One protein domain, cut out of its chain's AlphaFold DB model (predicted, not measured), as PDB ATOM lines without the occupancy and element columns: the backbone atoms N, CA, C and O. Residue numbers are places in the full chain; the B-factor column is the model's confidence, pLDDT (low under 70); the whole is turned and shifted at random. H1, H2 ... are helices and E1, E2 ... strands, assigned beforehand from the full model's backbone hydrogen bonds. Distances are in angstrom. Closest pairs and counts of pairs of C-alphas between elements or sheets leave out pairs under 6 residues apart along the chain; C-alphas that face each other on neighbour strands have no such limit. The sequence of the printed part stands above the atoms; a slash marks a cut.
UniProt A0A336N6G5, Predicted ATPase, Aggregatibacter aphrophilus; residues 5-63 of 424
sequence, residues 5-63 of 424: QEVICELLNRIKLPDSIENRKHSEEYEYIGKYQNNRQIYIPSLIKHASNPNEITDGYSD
ATOM      1  N   GLN A   5     267.538 259.648 101.104       70.25
ATOM      2  CA  GLN A   5     266.559 258.560 101.062       70.25
ATOM      3  C   GLN A   5     265.147 258.991 101.492       70.25
ATOM      4  O   GLN A   5     264.171 258.550 100.893       70.25
ATOM      5  N   GLU A   6     265.011 259.876 102.483       77.25
ATOM      6  CA  GLU A   6     263.701 260.382 102.920       77.25
ATOM      7  C   GLU A   6     263.048 261.237 101.827       77.25
ATOM      8  O   GLU A   6     261.848 261.110 101.578       77.25
ATOM      9  N   VAL A   7     263.843 262.047 101.119       79.12
ATOM     10  CA  VAL A   7     263.371 262.858  99.985       79.12
ATOM     11  C   VAL A   7     262.903 261.971  98.830       79.12
ATOM     12  O   VAL A   7     261.846 262.224  98.248       79.12
ATOM     13  N   ILE A   8     263.654 260.912  98.512       78.69
ATOM     14  CA  ILE A   8     263.277 259.946  97.469       78.69
ATOM     15  C   ILE A   8     261.980 259.227  97.850       78.69
ATOM     16  O   ILE A   8     261.074 259.145  97.025       78.69
ATOM     17  N   CYS A   9     261.837 258.773  99.097       79.75
ATOM     18  CA  CYS A   9     260.605 258.142  99.575       79.75
ATOM     19  C   CYS A   9     259.395 259.085  99.491       79.75
ATOM     20  O   CYS A   9     258.321 258.676  99.048       79.75
ATOM     21  N   GLU A  10     259.556 260.360  99.863       84.25
ATOM     22  CA  GLU A  10     258.487 261.358  99.738       84.25
ATOM     23  C   GLU A  10     258.083 261.580  98.271       84.25
ATOM     24  O   GLU A  10     256.894 261.662  97.952       84.25
ATOM     25  N   LEU A  11     259.065 261.658  97.367       84.88
ATOM     26  CA  LEU A  11     258.828 261.772  95.928       84.88
ATOM     27  C   LEU A  11     258.154 260.515  95.370       84.88
ATOM     28  O   LEU A  11     257.211 260.625  94.597       84.88
ATOM     29  N   LEU A  12     258.566 259.321  95.769       84.19
ATOM     30  CA  LEU A  12     257.944 258.090  95.289       84.19
ATOM     31  C   LEU A  12     256.481 257.988  95.716       84.19
ATOM     32  O   LEU A  12     255.619 257.710  94.886       84.19
ATOM     33  N   ASN A  13     256.179 258.296  96.978       83.81
ATOM     34  CA  ASN A  13     254.829 258.157  97.526       83.81
ATOM     35  C   ASN A  13     253.769 258.997  96.799       83.81
ATOM     36  O   ASN A  13     252.602 258.614  96.787       83.81
ATOM     37  N   ARG A  14     254.146 260.122  96.180       83.44
ATOM     38  CA  ARG A  14     253.191 260.993  95.470       83.44
ATOM     39  C   ARG A  14     252.832 260.512  94.063       83.44
ATOM     40  O   ARG A  14     251.757 260.847  93.584       83.44
ATOM     41  N   ILE A  15     253.718 259.764  93.406       84.75
ATOM     42  CA  ILE A  15     253.514 259.252  92.034       84.75
ATOM     43  C   ILE A  15     253.292 257.738  92.002       84.75
ATOM     44  O   ILE A  15     253.142 257.152  90.931       84.75
ATOM     45  N   LYS A  16     253.294 257.098  93.174       84.62
ATOM     46  CA  LYS A  16     253.023 255.676  93.350       84.62
ATOM     47  C   LYS A  16     251.576 255.360  92.995       84.62
ATOM     48  O   LYS A  16     250.639 256.011  93.463       84.62
ATOM     49  N   LEU A  17     251.407 254.328  92.180       81.06
ATOM     50  CA  LEU A  17     250.104 253.813  91.791       81.06
ATOM     51  C   LEU A  17     249.658 252.726  92.781       81.06
ATOM     52  O   LEU A  17     250.499 251.987  93.296       81.06
ATOM     53  N   PRO A  18     248.350 252.630  93.082       76.94
ATOM     54  CA  PRO A  18     247.832 251.537  93.891       76.94
ATOM     55  C   PRO A  18     248.000 250.201  93.160       76.94
ATOM     56  O   PRO A  18     247.929 250.140  91.929       76.94
ATOM     57  N   ASP A  19     248.180 249.135  93.936       72.50
ATOM     58  CA  ASP A  19     248.250 247.778  93.403       72.50
ATOM     59  C   ASP A  19     246.923 247.414  92.719       72.50
ATOM     60  O   ASP A  19     245.843 247.533  93.302       72.50
ATOM     61  N   SER A  20     247.005 246.966  91.468       71.12
ATOM     62  CA  SER A  20     245.859 246.539  90.664       71.12
ATOM     63  C   SER A  20     246.223 245.316  89.821       71.12
ATOM     64  O   SER A  20     247.386 244.913  89.756       71.12
ATOM     65  N   ILE A  21     245.231 244.710  89.159       64.81
ATOM     66  CA  ILE A  21     245.466 243.602  88.214       64.81
ATOM     67  C   ILE A  21     246.402 244.049  87.077       64.81
ATOM     68  O   ILE A  21     247.225 243.260  86.619       64.81
ATOM     69  N   GLU A  22     246.310 245.316  86.666       67.81
ATOM     70  CA  GLU A  22     247.125 245.913  85.601       67.81
ATOM     71  C   GLU A  22     248.514 246.366  86.089       67.81
ATOM     72  O   GLU A  22     249.466 246.339  85.317       67.81
ATOM     73  N   ASN A  23     248.661 246.704  87.378       72.94
ATOM     74  CA  ASN A  23     249.897 247.224  87.981       72.94
ATOM     75  C   ASN A  23     250.510 246.238  88.991       72.94
ATOM     76  O   ASN A  23     250.813 246.596  90.133       72.94
ATOM     77  N   ARG A  24     250.662 244.963  88.615       73.44
ATOM     78  CA  ARG A  24     251.180 243.934  89.530       73.44
ATOM     79  C   ARG A  24     252.708 243.959  89.595       73.44
ATOM     80  O   ARG A  24     253.377 243.692  88.600       73.44
ATOM     81  N   LYS A  25     253.257 244.228  90.781       79.31
ATOM     82  CA  LYS A  25     254.709 244.273  91.031       79.31
ATOM     83  C   LYS A  25     255.399 242.945  90.706       79.31
ATOM     84  O   LYS A  25     254.875 241.878  91.026       79.31
ATOM     85  N   HIS A  26     256.611 243.019  90.145       76.06
ATOM     86  CA  HIS A  26     257.462 241.835  89.944       76.06
ATOM     87  C   HIS A  26     258.047 241.303  91.264       76.06
ATOM     88  O   HIS A  26     258.118 240.091  91.448       76.06
ATOM     89  N   SER A  27     258.453 242.189  92.180       82.69
ATOM     90  CA  SER A  27     258.898 241.859  93.543       82.69
ATOM     91  C   SER A  27     258.734 243.071  94.474       82.69
ATOM     92  O   SER A  27     258.354 244.148  94.014       82.69
ATOM     93  N   GLU A  28     259.030 242.915  95.769       80.81
ATOM     94  CA  GLU A  28     258.983 244.009  96.762       80.81
ATOM     95  C   GLU A  28     259.960 245.158  96.458       80.81
ATOM     96  O   GLU A  28     259.758 246.280  96.915       80.81
ATOM     97  N   GLU A  29     260.994 244.906  95.651       86.06
ATOM     98  CA  GLU A  29     261.987 245.910  95.248       86.06
ATOM     99  C   GLU A  29     261.532 246.770  94.058       86.06
ATOM    100  O   GLU A  29     262.254 247.674  93.629       86.06
ATOM    101  N   TYR A  30     260.349 246.486  93.504       86.81
ATOM    102  CA  TYR A  30     259.774 247.229  92.395       86.81
ATOM    103  C   TYR A  30     258.522 247.993  92.805       86.81
ATOM    104  O   TYR A  30     257.709 247.531  93.605       86.81
ATOM    105  N   GLU A  31     258.316 249.139  92.166       87.19
ATOM    106  CA  GLU A  31     257.140 249.971  92.391       87.19
ATOM    107  C   GLU A  31     256.577 250.468  91.058       87.19
ATOM    108  O   GLU A  31     257.340 250.794  90.148       87.19
ATOM    109  N   TYR A  32     255.250 250.533  90.938       87.00
ATOM    110  CA  TYR A  32     254.610 251.207  89.811       87.00
ATOM    111  C   TYR A  32     254.478 252.688  90.125       87.00
ATOM    112  O   TYR A  32     253.815 253.077  91.090       87.00
ATOM    113  N   ILE A  33     255.102 253.511  89.290       88.00
ATOM    114  CA  ILE A  33     254.989 254.960  89.371       88.00
ATOM    115  C   ILE A  33     254.547 255.539  88.035       88.00
ATOM    116  O   ILE A  33     254.844 255.013  86.957       88.00
ATOM    117  N   GLY A  34     253.845 256.658  88.094       84.00
ATOM    118  CA  GLY A  34     253.399 257.314  86.884       84.00
ATOM    119  C   GLY A  34     252.679 258.614  87.139       84.00
ATOM    120  O   GLY A  34     252.341 258.978  88.267       84.00
ATOM    121  N   LYS A  35     252.445 259.310  86.037       81.50
ATOM    122  CA  LYS A  35     251.607 260.496  85.989       81.50
ATOM    123  C   LYS A  35     250.666 260.327  84.813       81.50
ATOM    124  O   LYS A  35     251.115 260.126  83.683       81.50
ATOM    125  N   TYR A  36     249.369 260.433  85.086       79.88
ATOM    126  CA  TYR A  36     248.328 260.199  84.090       79.88
ATOM    127  C   TYR A  36     248.442 258.797  83.462       79.88
ATOM    128  O   TYR A  36     248.455 257.811  84.191       79.88
ATOM    129  N   GLN A  37     248.499 258.695  82.132       70.94
ATOM    130  CA  GLN A  37     248.593 257.421  81.408       70.94
ATOM    131  C   GLN A  37     250.042 256.939  81.201       70.94
ATOM    132  O   GLN A  37     250.255 255.860  80.653       70.94
ATOM    133  N   ASN A  38     251.043 257.718  81.620       78.81
ATOM    134  CA  ASN A  38     252.440 257.313  81.535       78.81
ATOM    135  C   ASN A  38     252.828 256.618  82.842       78.81
ATOM    136  O   ASN A  38     253.190 257.284  83.816       78.81
ATOM    137  N   ASN A  39     252.681 255.292  82.854       85.12
ATOM    138  CA  ASN A  39     252.923 254.425  84.003       85.12
ATOM    139  C   ASN A  39     254.060 253.452  83.687       85.12
ATOM    140  O   ASN A  39     254.114 252.880  82.598       85.12
ATOM    141  N   ARG A  40     254.961 253.235  84.646       86.31
ATOM    142  CA  ARG A  40     256.111 252.340  84.495       86.31
ATOM    143  C   ARG A  40     256.458 251.710  85.834       86.31
ATOM    144  O   ARG A  40     256.405 252.362  86.877       86.31
ATOM    145  N   GLN A  41     256.868 250.450  85.787       88.19
ATOM    146  CA  GLN A  41     257.477 249.789  86.927       88.19
ATOM    147  C   GLN A  41     258.967 250.150  87.009       88.19
ATOM    148  O   GLN A  41     259.690 250.016  86.021       88.19
ATOM    149  N   ILE A  42     259.421 250.595  88.178       88.44
ATOM    150  CA  ILE A  42     260.817 250.979  88.441       88.44
ATOM    151  C   ILE A  42     261.464 250.060  89.472       88.44
ATOM    152  O   ILE A  42     260.765 249.495  90.315       88.44
ATOM    153  N   TYR A  43     262.793 249.947  89.434       89.19
ATOM    154  CA  TYR A  43     263.576 249.207  90.418       89.19
ATOM    155  C   TYR A  43     264.154 250.156  91.480       89.19
ATOM    156  O   TYR A  43     265.043 250.967  91.203       89.19
ATOM    157  N   ILE A  44     263.659 250.060  92.719       87.00
ATOM    158  CA  ILE A  44     263.975 251.009  93.800       87.00
ATOM    159  C   ILE A  44     265.479 251.063  94.138       87.00
ATOM    160  O   ILE A  44     266.011 252.172  94.249       87.00
ATOM    161  N   PRO A  45     266.217 249.939  94.239       87.31
ATOM    162  CA  PRO A  45     267.654 249.989  94.519       87.31
ATOM    163  C   PRO A  45     268.469 250.707  93.430       87.31
ATOM    164  O   PRO A  45     269.386 251.463  93.748       87.31
ATOM    165  N   SER A  46     268.111 250.529  92.149       85.25
ATOM    166  CA  SER A  46     268.736 251.255  91.028       85.25
ATOM    167  C   SER A  46     268.439 252.751  91.096       85.25
ATOM    168  O   SER A  46     269.346 253.566  90.930       85.25
ATOM    169  N   LEU A  47     267.191 253.120  91.397       86.94
ATOM    170  CA  LEU A  47     266.801 254.513  91.584       86.94
ATOM    171  C   LEU A  47     267.630 255.190  92.684       86.94
ATOM    172  O   LEU A  47     268.183 256.258  92.440       86.94
ATOM    173  N   ILE A  48     267.741 254.573  93.867       84.94
ATOM    174  CA  ILE A  48     268.500 255.135  94.999       84.94
ATOM    175  C   ILE A  48     269.982 255.264  94.636       84.94
ATOM    176  O   ILE A  48     270.572 256.321  94.852       84.94
ATOM    177  N   LYS A  49     270.571 254.228  94.022       84.88
ATOM    178  CA  LYS A  49     271.969 254.260  93.570       84.88
ATOM    179  C   LYS A  49     272.225 255.425  92.608       84.88
ATOM    180  O   LYS A  49     273.172 256.183  92.799       84.88
ATOM    181  N   HIS A  50     271.377 255.579  91.591       85.88
ATOM    182  CA  HIS A  50     271.507 256.654  90.608       85.88
ATOM    183  C   HIS A  50     271.216 258.037  91.196       85.88
ATOM    184  O   HIS A  50     271.816 259.012  90.761       85.88
ATOM    185  N   ALA A  51     270.316 258.142  92.177       84.06
ATOM    186  CA  ALA A  51     270.014 259.406  92.839       84.06
ATOM    187  C   ALA A  51     271.191 259.918  93.681       84.06
ATOM    188  O   ALA A  51     271.439 261.121  93.684       84.06
ATOM    189  N   SER A  52     271.931 259.024  94.346       84.25
ATOM    190  CA  SER A  52     273.130 259.398  95.109       84.25
ATOM    191  C   SER A  52     274.342 259.696  94.214       84.25
ATOM    192  O   SER A  52     275.159 260.539  94.569       84.25
ATOM    193  N   ASN A  53     274.441 259.070  93.033       83.62
ATOM    194  CA  ASN A  53     275.520 259.306  92.061       83.62
ATOM    195  C   ASN A  53     274.979 259.633  90.652       83.62
ATOM    196  O   ASN A  53     275.169 258.852  89.712       83.62
ATOM    197  N   PRO A  54     274.338 260.797  90.444       79.31
ATOM    198  CA  PRO A  54     273.689 261.118  89.169       79.31
ATOM    199  C   PRO A  54     274.670 261.249  87.993       79.31
ATOM    200  O   PRO A  54     274.285 261.025  86.850       79.31
ATOM    201  N   ASN A  55     275.946 261.554  88.258       81.56
ATOM    202  CA  ASN A  55     276.986 261.668  87.228       81.56
ATOM    203  C   ASN A  55     277.454 260.313  86.663       81.56
ATOM    204  O   ASN A  55     278.138 260.291  85.643       81.56
ATOM    205  N   GLU A  56     277.118 259.187  87.304       79.38
ATOM    206  CA  GLU A  56     277.460 257.842  86.810       79.38
ATOM    207  C   GLU A  56     276.463 257.327  85.756       79.38
ATOM    208  O   GLU A  56     276.686 256.284  85.137       79.38
ATOM    209  N   ILE A  57     275.359 258.049  85.534       74.56
ATOM    210  CA  ILE A  57     274.334 257.690  84.555       74.56
ATOM    211  C   ILE A  57     274.886 257.966  83.152       74.56
ATOM    212  O   ILE A  57     274.959 259.109  82.709       74.56
ATOM    213  N   THR A  58     275.276 256.903  82.454       64.44
ATOM    214  CA  THR A  58     275.864 256.967  81.105       64.44
ATOM    215  C   THR A  58     274.835 256.776  79.989       64.44
ATOM    216  O   THR A  58     275.056 257.269  78.887       64.44
ATOM    217  N   ASP A  59     273.678 256.175  80.294       60.34
ATOM    218  CA  ASP A  59     272.612 255.889  79.328       60.34
ATOM    219  C   ASP A  59     271.248 256.441  79.781       60.34
ATOM    220  O   ASP A  59     270.870 256.368  80.953       60.34
ATOM    221  N   GLY A  60     270.456 256.950  78.828       60.22
ATOM    222  CA  GLY A  60     269.153 257.607  79.044       60.22
ATOM    223  C   GLY A  60     268.005 256.723  79.563       60.22
ATOM    224  O   GLY A  60     266.851 257.143  79.526       60.22
ATOM    225  N   TYR A  61     268.291 255.510  80.047       64.12
ATOM    226  CA  TYR A  61     267.304 254.513  80.491       64.12
ATOM    227  C   TYR A  61     267.247 254.327  82.018       64.12
ATOM    228  O   TYR A  61     266.804 253.287  82.502       64.12
ATOM    229  N   SER A  62     267.657 255.330  82.797       79.62
ATOM    230  CA  SER A  62     267.592 255.274  84.263       79.62
ATOM    231  C   SER A  62     266.162 255.444  84.800       79.62
ATOM    232  O   SER A  62     265.412 256.316  84.356       79.62
ATOM    233  N   ASP A  63     265.802 254.663  85.823       86.38
ATOM    234  CA  ASP A  63     264.560 254.845  86.589       86.38
ATOM    235  C   ASP A  63     264.488 256.236  87.245       86.38
ATOM    236  O   ASP A  63     263.400 256.799  87.395       86.38
TER     237      ASP A  63
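AT A GLANCE: This is residues 5 to 63 of the 424 residues of the protein "Predicted ATPase" of Aggregatibacter aphrophilus (UniProt A0A336N6G5). Helix H1 runs from beside helix H2 to the small hairpin of strands E1 and E2, and H2 follows directly at the hairpin's open end. The long link of residues 16 to 29 loops round between H1 and E1, while residues 53 to 63 fold back after H2. The printed part has 59 residues, with two named helices and two named strands in the order H1, E1, E2, H2; the sheet E1 - E2 is antiparallel, and the class is mixed, helices and strands. It is only just compact, close to loose, with a radius of gyration of the C-alphas of 11.9 A and spans of 36 by 25 by 23 A.

HOW THE PARTS SIT: H1, residues 5 to 15, comes nearest to E1, residues 30 to 35, at the C-alphas of Ile 15 and Ile 33, 5.3 A apart. E1 and E2, residues 38 to 43, form a hairpin, antiparallel at 155 degrees; N 33 and O 40 are 3.0 A apart and N 40 and O 33 2.9 A, within hydrogen-bond range. H1 and E2 are apart. H1 and H2, residues 44 to 52, are close but not clearly touching: their closest C-alphas, of Gln 5 and Ile 48, are 7.2 A apart. Their lines stand at a steep tilt of 57 degrees, opposite ways. The closest C-alphas of E1 and H2, of Tyr 30 and Ile 44, are 5.8 A apart. Every O i to N i+4 pair of H2 is within hydrogen-bond range; in H1, 5 of 7 are.

IN THESE COORDINATES: H1 begins at C-alpha 5, (266.559, 258.560, 101.062), and is 15.9 A long. E1 is 16.8 A and E2 16.4 A. H2 is 12.5 A and ends at C-alpha 52, (273.130, 259.398, 95.109).

THE WHOLE: The C-alphas farthest apart, of Ile 21 and Asn 55, are 36.3 A from each other. The printed part has no cut. The link H1 to E1 is long; E1 to E2 and E2 to H2 are tight. Residues 21 to 22 and 58 to 61 have pLDDT under 70.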